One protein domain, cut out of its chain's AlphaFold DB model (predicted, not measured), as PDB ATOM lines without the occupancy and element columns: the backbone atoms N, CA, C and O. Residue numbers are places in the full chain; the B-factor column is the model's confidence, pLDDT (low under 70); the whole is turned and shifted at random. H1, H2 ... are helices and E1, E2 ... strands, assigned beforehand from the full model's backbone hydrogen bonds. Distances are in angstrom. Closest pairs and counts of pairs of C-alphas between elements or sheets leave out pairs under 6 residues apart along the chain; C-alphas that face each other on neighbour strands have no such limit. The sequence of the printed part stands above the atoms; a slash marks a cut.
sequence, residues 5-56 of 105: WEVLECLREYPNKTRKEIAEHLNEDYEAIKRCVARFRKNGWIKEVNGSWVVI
ATOM      1  N   TRP A   5      -0.684  -3.602 -27.096       87.62
ATOM      2  CA  TRP A   5       0.462  -2.717 -27.290       87.62
ATOM      3  C   TRP A   5       1.780  -3.445 -27.041       87.62
ATOM      4  O   TRP A   5       2.680  -3.307 -27.857       87.62
ATOM      5  N   GLU A   6       1.844  -4.331 -26.045       88.12
ATOM      6  CA  GLU A   6       2.995  -5.227 -25.836       88.12
ATOM      7  C   GLU A   6       3.243  -6.132 -27.051       88.12
ATOM      8  O   GLU A   6       4.381  -6.327 -27.466       88.12
ATOM      9  N   VAL A   7       2.180  -6.617 -27.706       89.81
ATOM     10  CA  VAL A   7       2.309  -7.363 -28.974       89.81
ATOM     11  C   VAL A   7       2.937  -6.496 -30.067       89.81
ATOM     12  O   VAL A   7       3.727  -6.989 -30.868       89.81
ATOM     13  N   LEU A   8       2.575  -5.214 -30.132       90.25
ATOM     14  CA  LEU A   8       3.095  -4.283 -31.131       90.25
ATOM     15  C   LEU A   8       4.561  -3.914 -30.861       90.25
ATOM     16  O   LEU A   8       5.337  -3.843 -31.812       90.25
ATOM     17  N   GLU A   9       4.937  -3.719 -29.596       88.81
ATOM     18  CA  GLU A   9       6.328  -3.489 -29.183       88.81
ATOM     19  C   GLU A   9       7.191  -4.732 -29.430       88.81
ATOM     20  O   GLU A   9       8.251  -4.624 -30.042       88.81
ATOM     21  N   CYS A  10       6.691  -5.939 -29.140       90.88
ATOM     22  CA  CYS A  10       7.404  -7.184 -29.441       90.88
ATOM     23  C   CYS A  10       7.690  -7.346 -30.949       90.88
ATOM     24  O   CYS A  10       8.767  -7.790 -31.342       90.88
ATOM     25  N   LEU A  11       6.756  -6.930 -31.814       91.06
ATOM     26  CA  LEU A  11       6.962  -6.898 -33.269       91.06
ATOM     27  C   LEU A  11       7.954  -5.816 -33.721       91.06
ATOM     28  O   LEU A  11       8.511  -5.938 -34.811       91.06
ATOM     29  N   ARG A  12       8.145  -4.753 -32.931       88.62
ATOM     30  CA  ARG A  12       9.122  -3.691 -33.205       88.62
ATOM     31  C   ARG A  12      10.528  -4.130 -32.809       88.62
ATOM     32  O   ARG A  12      11.446  -3.980 -33.607       88.62
ATOM     33  N   GLU A  13      10.679  -4.669 -31.603       88.88
ATOM     34  CA  GLU A  13      11.965  -5.118 -31.059       88.88
ATOM     35  C   GLU A  13      12.465  -6.398 -31.731       88.88
ATOM     36  O   GLU A  13      13.652  -6.537 -32.025       88.88
ATOM     37  N   TYR A  14      11.551  -7.324 -32.028       91.62
ATOM     38  CA  TYR A  14      11.870  -8.633 -32.589       91.62
ATOM     39  C   TYR A  14      11.085  -8.884 -33.883       91.62
ATOM     40  O   TYR A  14      10.203  -9.748 -33.934       91.62
ATOM     41  N   PRO A  15      11.427  -8.184 -34.976       90.12
ATOM     42  CA  PRO A  15      10.654  -8.212 -36.217       90.12
ATOM     43  C   PRO A  15      10.584  -9.601 -36.873       90.12
ATOM     44  O   PRO A  15       9.695  -9.855 -37.683       90.12
ATOM     45  N   ASN A  16      11.485 -10.519 -36.510       92.12
ATOM     46  CA  ASN A  16      11.539 -11.882 -37.041       92.12
ATOM     47  C   ASN A  16      10.814 -12.922 -36.178       92.12
ATOM     48  O   ASN A  16      10.735 -14.080 -36.585       92.12
ATOM     49  N   LYS A  17      10.297 -12.554 -34.995       91.19
ATOM     50  CA  LYS A  17       9.594 -13.520 -34.146       91.19
ATOM     51  C   LYS A  17       8.309 -13.993 -34.818       91.19
ATOM     52  O   LYS A  17       7.480 -13.218 -35.306       91.19
ATOM     53  N   THR A  18       8.116 -15.301 -34.788       92.12
ATOM     54  CA  THR A  18       6.865 -15.943 -35.156       92.12
ATOM     55  C   THR A  18       5.790 -15.652 -34.112       92.12
ATOM     56  O   THR A  18       6.056 -15.380 -32.945       92.12
ATOM     57  N   ARG A  19       4.523 -15.791 -34.506       92.12
ATOM     58  CA  ARG A  19       3.385 -15.603 -33.589       92.12
ATOM     59  C   ARG A  19       3.429 -16.535 -32.371       92.12
ATOM     60  O   ARG A  19       2.879 -16.172 -31.340       92.12
ATOM     61  N   LYS A  20       4.042 -17.719 -32.496       94.19
ATOM     62  CA  LYS A  20       4.215 -18.663 -31.381       94.19
ATOM     63  C   LYS A  20       5.233 -18.141 -30.377       94.19
ATOM     64  O   LYS A  20       4.922 -18.067 -29.200       94.19
ATOM     65  N   GLU A  21       6.381 -17.681 -30.860       94.12
ATOM     66  CA  GLU A  21       7.424 -17.113 -30.000       94.12
ATOM     67  C   GLU A  21       6.956 -15.836 -29.296       94.12
ATOM     68  O   GLU A  21       7.345 -15.593 -28.161       94.12
ATOM     69  N   ILE A  22       6.108 -15.023 -29.938       93.50
ATOM     70  CA  ILE A  22       5.490 -13.855 -29.288       93.50
ATOM     71  C   ILE A  22       4.511 -14.307 -28.193       93.50
ATOM     72  O   ILE A  22       4.499 -13.727 -27.114       93.50
ATOM     73  N   ALA A  23       3.708 -15.347 -28.447       94.25
ATOM     74  CA  ALA A  23       2.776 -15.895 -27.459       94.25
ATOM     75  C   ALA A  23       3.505 -16.447 -26.226       94.25
ATOM     76  O   ALA A  23       3.135 -16.128 -25.102       94.25
ATOM     77  N   GLU A  24       4.575 -17.213 -26.440       95.06
ATOM     78  CA  GLU A  24       5.429 -17.737 -25.371       95.06
ATOM     79  C   GLU A  24       6.129 -16.610 -24.603       95.06
ATOM     80  O   GLU A  24       6.150 -16.626 -23.376       95.06
ATOM     81  N   HIS A  25       6.653 -15.604 -25.310       92.69
ATOM     82  CA  HIS A  25       7.343 -14.471 -24.694       92.69
ATOM     83  C   HIS A  25       6.423 -13.621 -23.811       92.69
ATOM     84  O   HIS A  25       6.835 -13.192 -22.739       92.69
ATOM     85  N   LEU A  26       5.180 -13.401 -24.247       91.06
ATOM     86  CA  LEU A  26       4.190 -12.612 -23.512       91.06
ATOM     87  C   LEU A  26       3.349 -13.454 -22.539       91.06
ATOM     88  O   LEU A  26       2.496 -12.905 -21.851       91.06
ATOM     89  N   ASN A  27       3.573 -14.773 -22.475       93.19
ATOM     90  CA  ASN A  27       2.749 -15.722 -21.721       93.19
ATOM     91  C   ASN A  27       1.240 -15.586 -22.038       93.19
ATOM     92  O   ASN A  27       0.385 -15.580 -21.151       93.19
ATOM     93  N   GLU A  28       0.919 -15.452 -23.326       93.06
ATOM     94  CA  GLU A  28      -0.426 -15.190 -23.847       93.06
ATOM     95  C   GLU A  28      -0.922 -16.324 -24.757       93.06
ATOM     96  O   GLU A  28      -0.151 -17.096 -25.329       93.06
ATOM     97  N   ASP A  29      -2.242 -16.411 -24.944       93.38
ATOM     98  CA  ASP A  29      -2.847 -17.407 -25.834       93.38
ATOM     99  C   ASP A  29      -2.458 -17.171 -27.309       93.38
ATOM    100  O   ASP A  29      -2.620 -16.079 -27.866       93.38
ATOM    101  N   TYR A  30      -2.006 -18.229 -27.988       93.62
ATOM    102  CA  TYR A  30      -1.563 -18.159 -29.384       93.62
ATOM    103  C   TYR A  30      -2.658 -17.648 -30.335       93.62
ATOM    104  O   TYR A  30      -2.390 -16.851 -31.244       93.62
ATOM    105  N   GLU A  31      -3.911 -18.068 -30.138       92.81
ATOM    106  CA  GLU A  31      -5.019 -17.615 -30.978       92.81
ATOM    107  C   GLU A  31      -5.377 -16.144 -30.695       92.81
ATOM    108  O   GLU A  31      -5.753 -15.411 -31.616       92.81
ATOM    109  N   ALA A  32      -5.194 -15.659 -29.462       89.94
ATOM    110  CA  ALA A  32      -5.291 -14.238 -29.131       89.94
ATOM    111  C   ALA A  32      -4.227 -13.401 -29.858       89.94
ATOM    112  O   ALA A  32      -4.574 -12.395 -30.491       89.94
ATOM    113  N   ILE A  33      -2.969 -13.851 -29.867       93.44
ATOM    114  CA  ILE A  33      -1.865 -13.200 -30.591       93.44
ATOM    115  C   ILE A  33      -2.152 -13.159 -32.090       93.44
ATOM    116  O   ILE A  33      -2.063 -12.109 -32.728       93.44
ATOM    117  N   LYS A  34      -2.586 -14.281 -32.669       94.12
ATOM    118  CA  LYS A  34      -2.937 -14.376 -34.091       94.12
ATOM    119  C   LYS A  34      -4.048 -13.402 -34.483       94.12
ATOM    120  O   LYS A  34      -3.913 -12.706 -35.493       94.12
ATOM    121  N   ARG A  35      -5.111 -13.291 -33.673       92.19
ATOM    122  CA  ARG A  35      -6.178 -12.292 -33.871       92.19
ATOM    123  C   ARG A  35      -5.653 -10.858 -33.749       92.19
ATOM    124  O   ARG A  35      -6.060 -10.001 -34.536       92.19
ATOM    125  N   CYS A  36      -4.755 -10.597 -32.798       91.00
ATOM    126  CA  CYS A  36      -4.149  -9.283 -32.579       91.00
ATOM    127  C   CYS A  36      -3.305  -8.833 -33.786       91.00
ATOM    128  O   CYS A  36      -3.578  -7.791 -34.386       91.00
ATOM    129  N   VAL A  37      -2.369  -9.675 -34.232       92.19
ATOM    130  CA  VAL A  37      -1.505  -9.421 -35.400       92.19
ATOM    131  C   VAL A  37      -2.333  -9.220 -36.673       92.19
ATOM    132  O   VAL A  37      -2.083  -8.291 -37.444       92.19
ATOM    133  N   ALA A  38      -3.368 -10.041 -36.891       92.06
ATOM    134  CA  ALA A  38      -4.268  -9.883 -38.032       92.06
ATOM    135  C   ALA A  38      -4.990  -8.524 -38.020       92.06
ATOM    136  O   ALA A  38      -5.116  -7.875 -39.061       92.06
ATOM    137  N   ARG A  39      -5.419  -8.058 -36.839       89.75
ATOM    138  CA  ARG A  39      -6.055  -6.746 -36.664       89.75
ATOM    139  C   ARG A  39      -5.083  -5.604 -36.958       89.75
ATOM    140  O   ARG A  39      -5.460  -4.673 -37.667       89.75
ATOM    141  N   PHE A  40      -3.843  -5.680 -36.474       92.19
ATOM    142  CA  PHE A  40      -2.823  -4.672 -36.771       92.19
ATOM    143  C   PHE A  40      -2.502  -4.588 -38.260       92.19
ATOM    144  O   PHE A  40      -2.471  -3.487 -38.814       92.19
ATOM    145  N   ARG A  41      -2.355  -5.735 -38.933       91.69
ATOM    146  CA  ARG A  41      -2.135  -5.783 -40.385       91.69
ATOM    147  C   ARG A  41      -3.312  -5.173 -41.146       91.69
ATOM    148  O   ARG A  41      -3.104  -4.321 -42.003       91.69
ATOM    149  N   LYS A  42      -4.549  -5.553 -40.799       90.81
ATOM    150  CA  LYS A  42      -5.774  -5.022 -41.427       90.81
ATOM    151  C   LYS A  42      -5.896  -3.502 -41.276       90.81
ATOM    152  O   LYS A  42      -6.314  -2.829 -42.209       90.81
ATOM    153  N   ASN A  43      -5.511  -2.965 -40.121       87.81
ATOM    154  CA  ASN A  43      -5.623  -1.538 -39.811       87.81
ATOM    155  C   ASN A  43      -4.386  -0.715 -40.248       87.81
ATOM    156  O   ASN A  43      -4.289   0.481 -39.936       87.81
ATOM    157  N   GLY A  44      -3.426  -1.344 -40.934       89.19
ATOM    158  CA  GLY A  44      -2.209  -0.698 -41.432       89.19
ATOM    159  C   GLY A  44      -1.246  -0.247 -40.333       89.19
ATOM    160  O   GLY A  44      -0.563   0.756 -40.503       89.19
ATOM    161  N   TRP A  45      -1.238  -0.932 -39.189       90.00
ATOM    162  CA  TRP A  45      -0.288  -0.680 -38.100       90.00
ATOM    163  C   TRP A  45       1.035  -1.397 -38.314       90.00
ATOM    164  O   TRP A  45       2.065  -0.905 -37.873       90.00
ATOM    165  N   ILE A  46       1.006  -2.538 -39.003       93.19
ATOM    166  CA  ILE A  46       2.183  -3.337 -39.334       93.19
ATOM    167  C   ILE A  46       2.109  -3.809 -40.785       93.19
ATOM    168  O   ILE A  46       1.017  -3.953 -41.347       93.19
ATOM    169  N   LYS A  47       3.263  -4.115 -41.369       94.12
ATOM    170  CA  LYS A  47       3.398  -4.755 -42.679       94.12
ATOM    171  C   LYS A  47       4.469  -5.832 -42.617       94.12
ATOM    172  O   LYS A  47       5.416  -5.728 -41.855       94.12
ATOM    173  N   GLU A  48       4.296  -6.865 -43.423       91.31
ATOM    174  CA  GLU A  48       5.290  -7.918 -43.598       91.31
ATOM    175  C   GLU A  48       6.179  -7.563 -44.797       91.31
ATOM    176  O   GLU A  48       5.664  -7.264 -45.881       91.31
ATOM    177  N   VAL A  49       7.494  -7.546 -44.596       90.62
ATOM    178  CA  VAL A  49       8.503  -7.252 -45.620       90.62
ATOM    179  C   VAL A  49       9.602  -8.299 -45.500       90.62
ATOM    180  O   VAL A  49      10.222  -8.416 -44.452       90.62
ATOM    181  N   ASN A  50       9.833  -9.069 -46.565       86.69
ATOM    182  CA  ASN A  50      10.876 -10.102 -46.626       86.69
ATOM    183  C   ASN A  50      10.859 -11.108 -45.454       86.69
ATOM    184  O   ASN A  50      11.907 -11.575 -45.026       86.69
ATOM    185  N   GLY A  51       9.672 -11.448 -44.939       84.00
ATOM    186  CA  GLY A  51       9.511 -12.381 -43.815       84.00
ATOM    187  C   GLY A  51       9.639 -11.751 -42.423       84.00
ATOM    188  O   GLY A  51       9.480 -12.457 -41.432       84.00
ATOM    189  N   SER A  52       9.860 -10.438 -42.343       87.75
ATOM    190  CA  SER A  52       9.938  -9.674 -41.095       87.75
ATOM    191  C   SER A  52       8.744  -8.732 -40.948       87.75
ATOM    192  O   SER A  52       8.210  -8.208 -41.932       87.75
ATOM    193  N   TRP A  53       8.334  -8.468 -39.714       90.81
ATOM    194  CA  TRP A  53       7.339  -7.449 -39.404       90.81
ATOM    195  C   TRP A  53       7.971  -6.063 -39.322       90.81
ATOM    196  O   TRP A  53       9.013  -5.864 -38.713       90.81
ATOM    197  N   VAL A  54       7.301  -5.084 -39.922       91.38
ATOM    198  CA  VAL A  54       7.639  -3.663 -39.840       91.38
ATOM    199  C   VAL A  54       6.451  -2.939 -39.229       91.38
ATOM    200  O   VAL A  54       5.345  -2.981 -39.777       91.38
ATOM    201  N   VAL A  55       6.669  -2.274 -38.096       89.81
ATOM    202  CA  VAL A  55       5.658  -1.441 -37.438       89.81
ATOM    203  C   VAL A  55       5.601  -0.077 -38.128       89.81
ATOM    204  O   VAL A  55       6.600   0.627 -38.214       89.81
ATOM    205  N   ILE A  56       4.430   0.275 -38.659       89.25
ATOM    206  CA  ILE A  56       4.174   1.498 -39.441       89.25
ATOM    207  C   ILE A  56       3.575   2.599 -38.565       89.25
ATOM    208  O   ILE A  56       3.866   3.776 -38.759       89.25
TER     209      ILE A  56
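What this domain is: This is residues 5 to 56 of the 105 residues of an uncharacterized protein of Fusobacterium nucleatum CTI-6 (UniProt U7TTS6). Look first for a small two-stranded hairpin, E1 and E2, at one end of a rounded body and H2 at the other, with H1 between them and the long helix H3 running along one side from H2 to the hairpin. The three helices cross one another at large angles and are not side by side. The printed part has 52 residues, with named elements in the order H1, H2, H3, E1, E2; the sheet is antiparallel and the class is mixed, helices and strands. It is compact, with a radius of gyration of the C-alphas of 9.8 A and spans of 25 by 19 by 17 A.

How they stand to each other: Begin at the hairpin of E1, residues 46 to 49, and E2, residues 52 to 55, antiparallel at 148 degrees; N 47 and O 54 are 2.9 A apart, within hydrogen-bond range. From E2 go to H1, residues 5 to 13: the closest C-alphas, of Arg 12 and Val 55, are 5.9 A apart. H1 touches H2, residues 19 to 26, closest at the C-alphas of Cys 10 and Ile 22, 6.9 A, opposite ways at a steep tilt of 69 degrees, only just short of about perpendicular. H3, residues 30 to 42, touches H2 with residues 30 to 34 alone, closest at the C-alphas of Ala 23 and Tyr 30, 5.3 A. With residues 33 to 37 alone, H3 only just touches H1, with 3 pairs of C-alphas within 8 A, the closest those of Val 7 and Ile 33, 7.4 A. H2 is apart from both strands. In H1, H2 and H3 every O i to N i+4 pair is within hydrogen-bond range.

Where its parts are: Find C-alpha 46 at (2.183, -3.337, -39.334), where E1 begins, and C-alpha 55 at (5.658, -1.441, -37.438), where E2 ends; they measure 9.7 and 10.0 A. H3 runs 18.3 A from C-alpha 30 at (-1.563, -18.159, -29.384); H1 measures 12.3 A and H2 10.5 A.

The domain as a whole: The two C-alphas farthest apart, of Asn 27 and Asn 50, are 26.8 A apart. The printed part has no cut, the four links are tight, and no printed residue is under 70 in pLDDT.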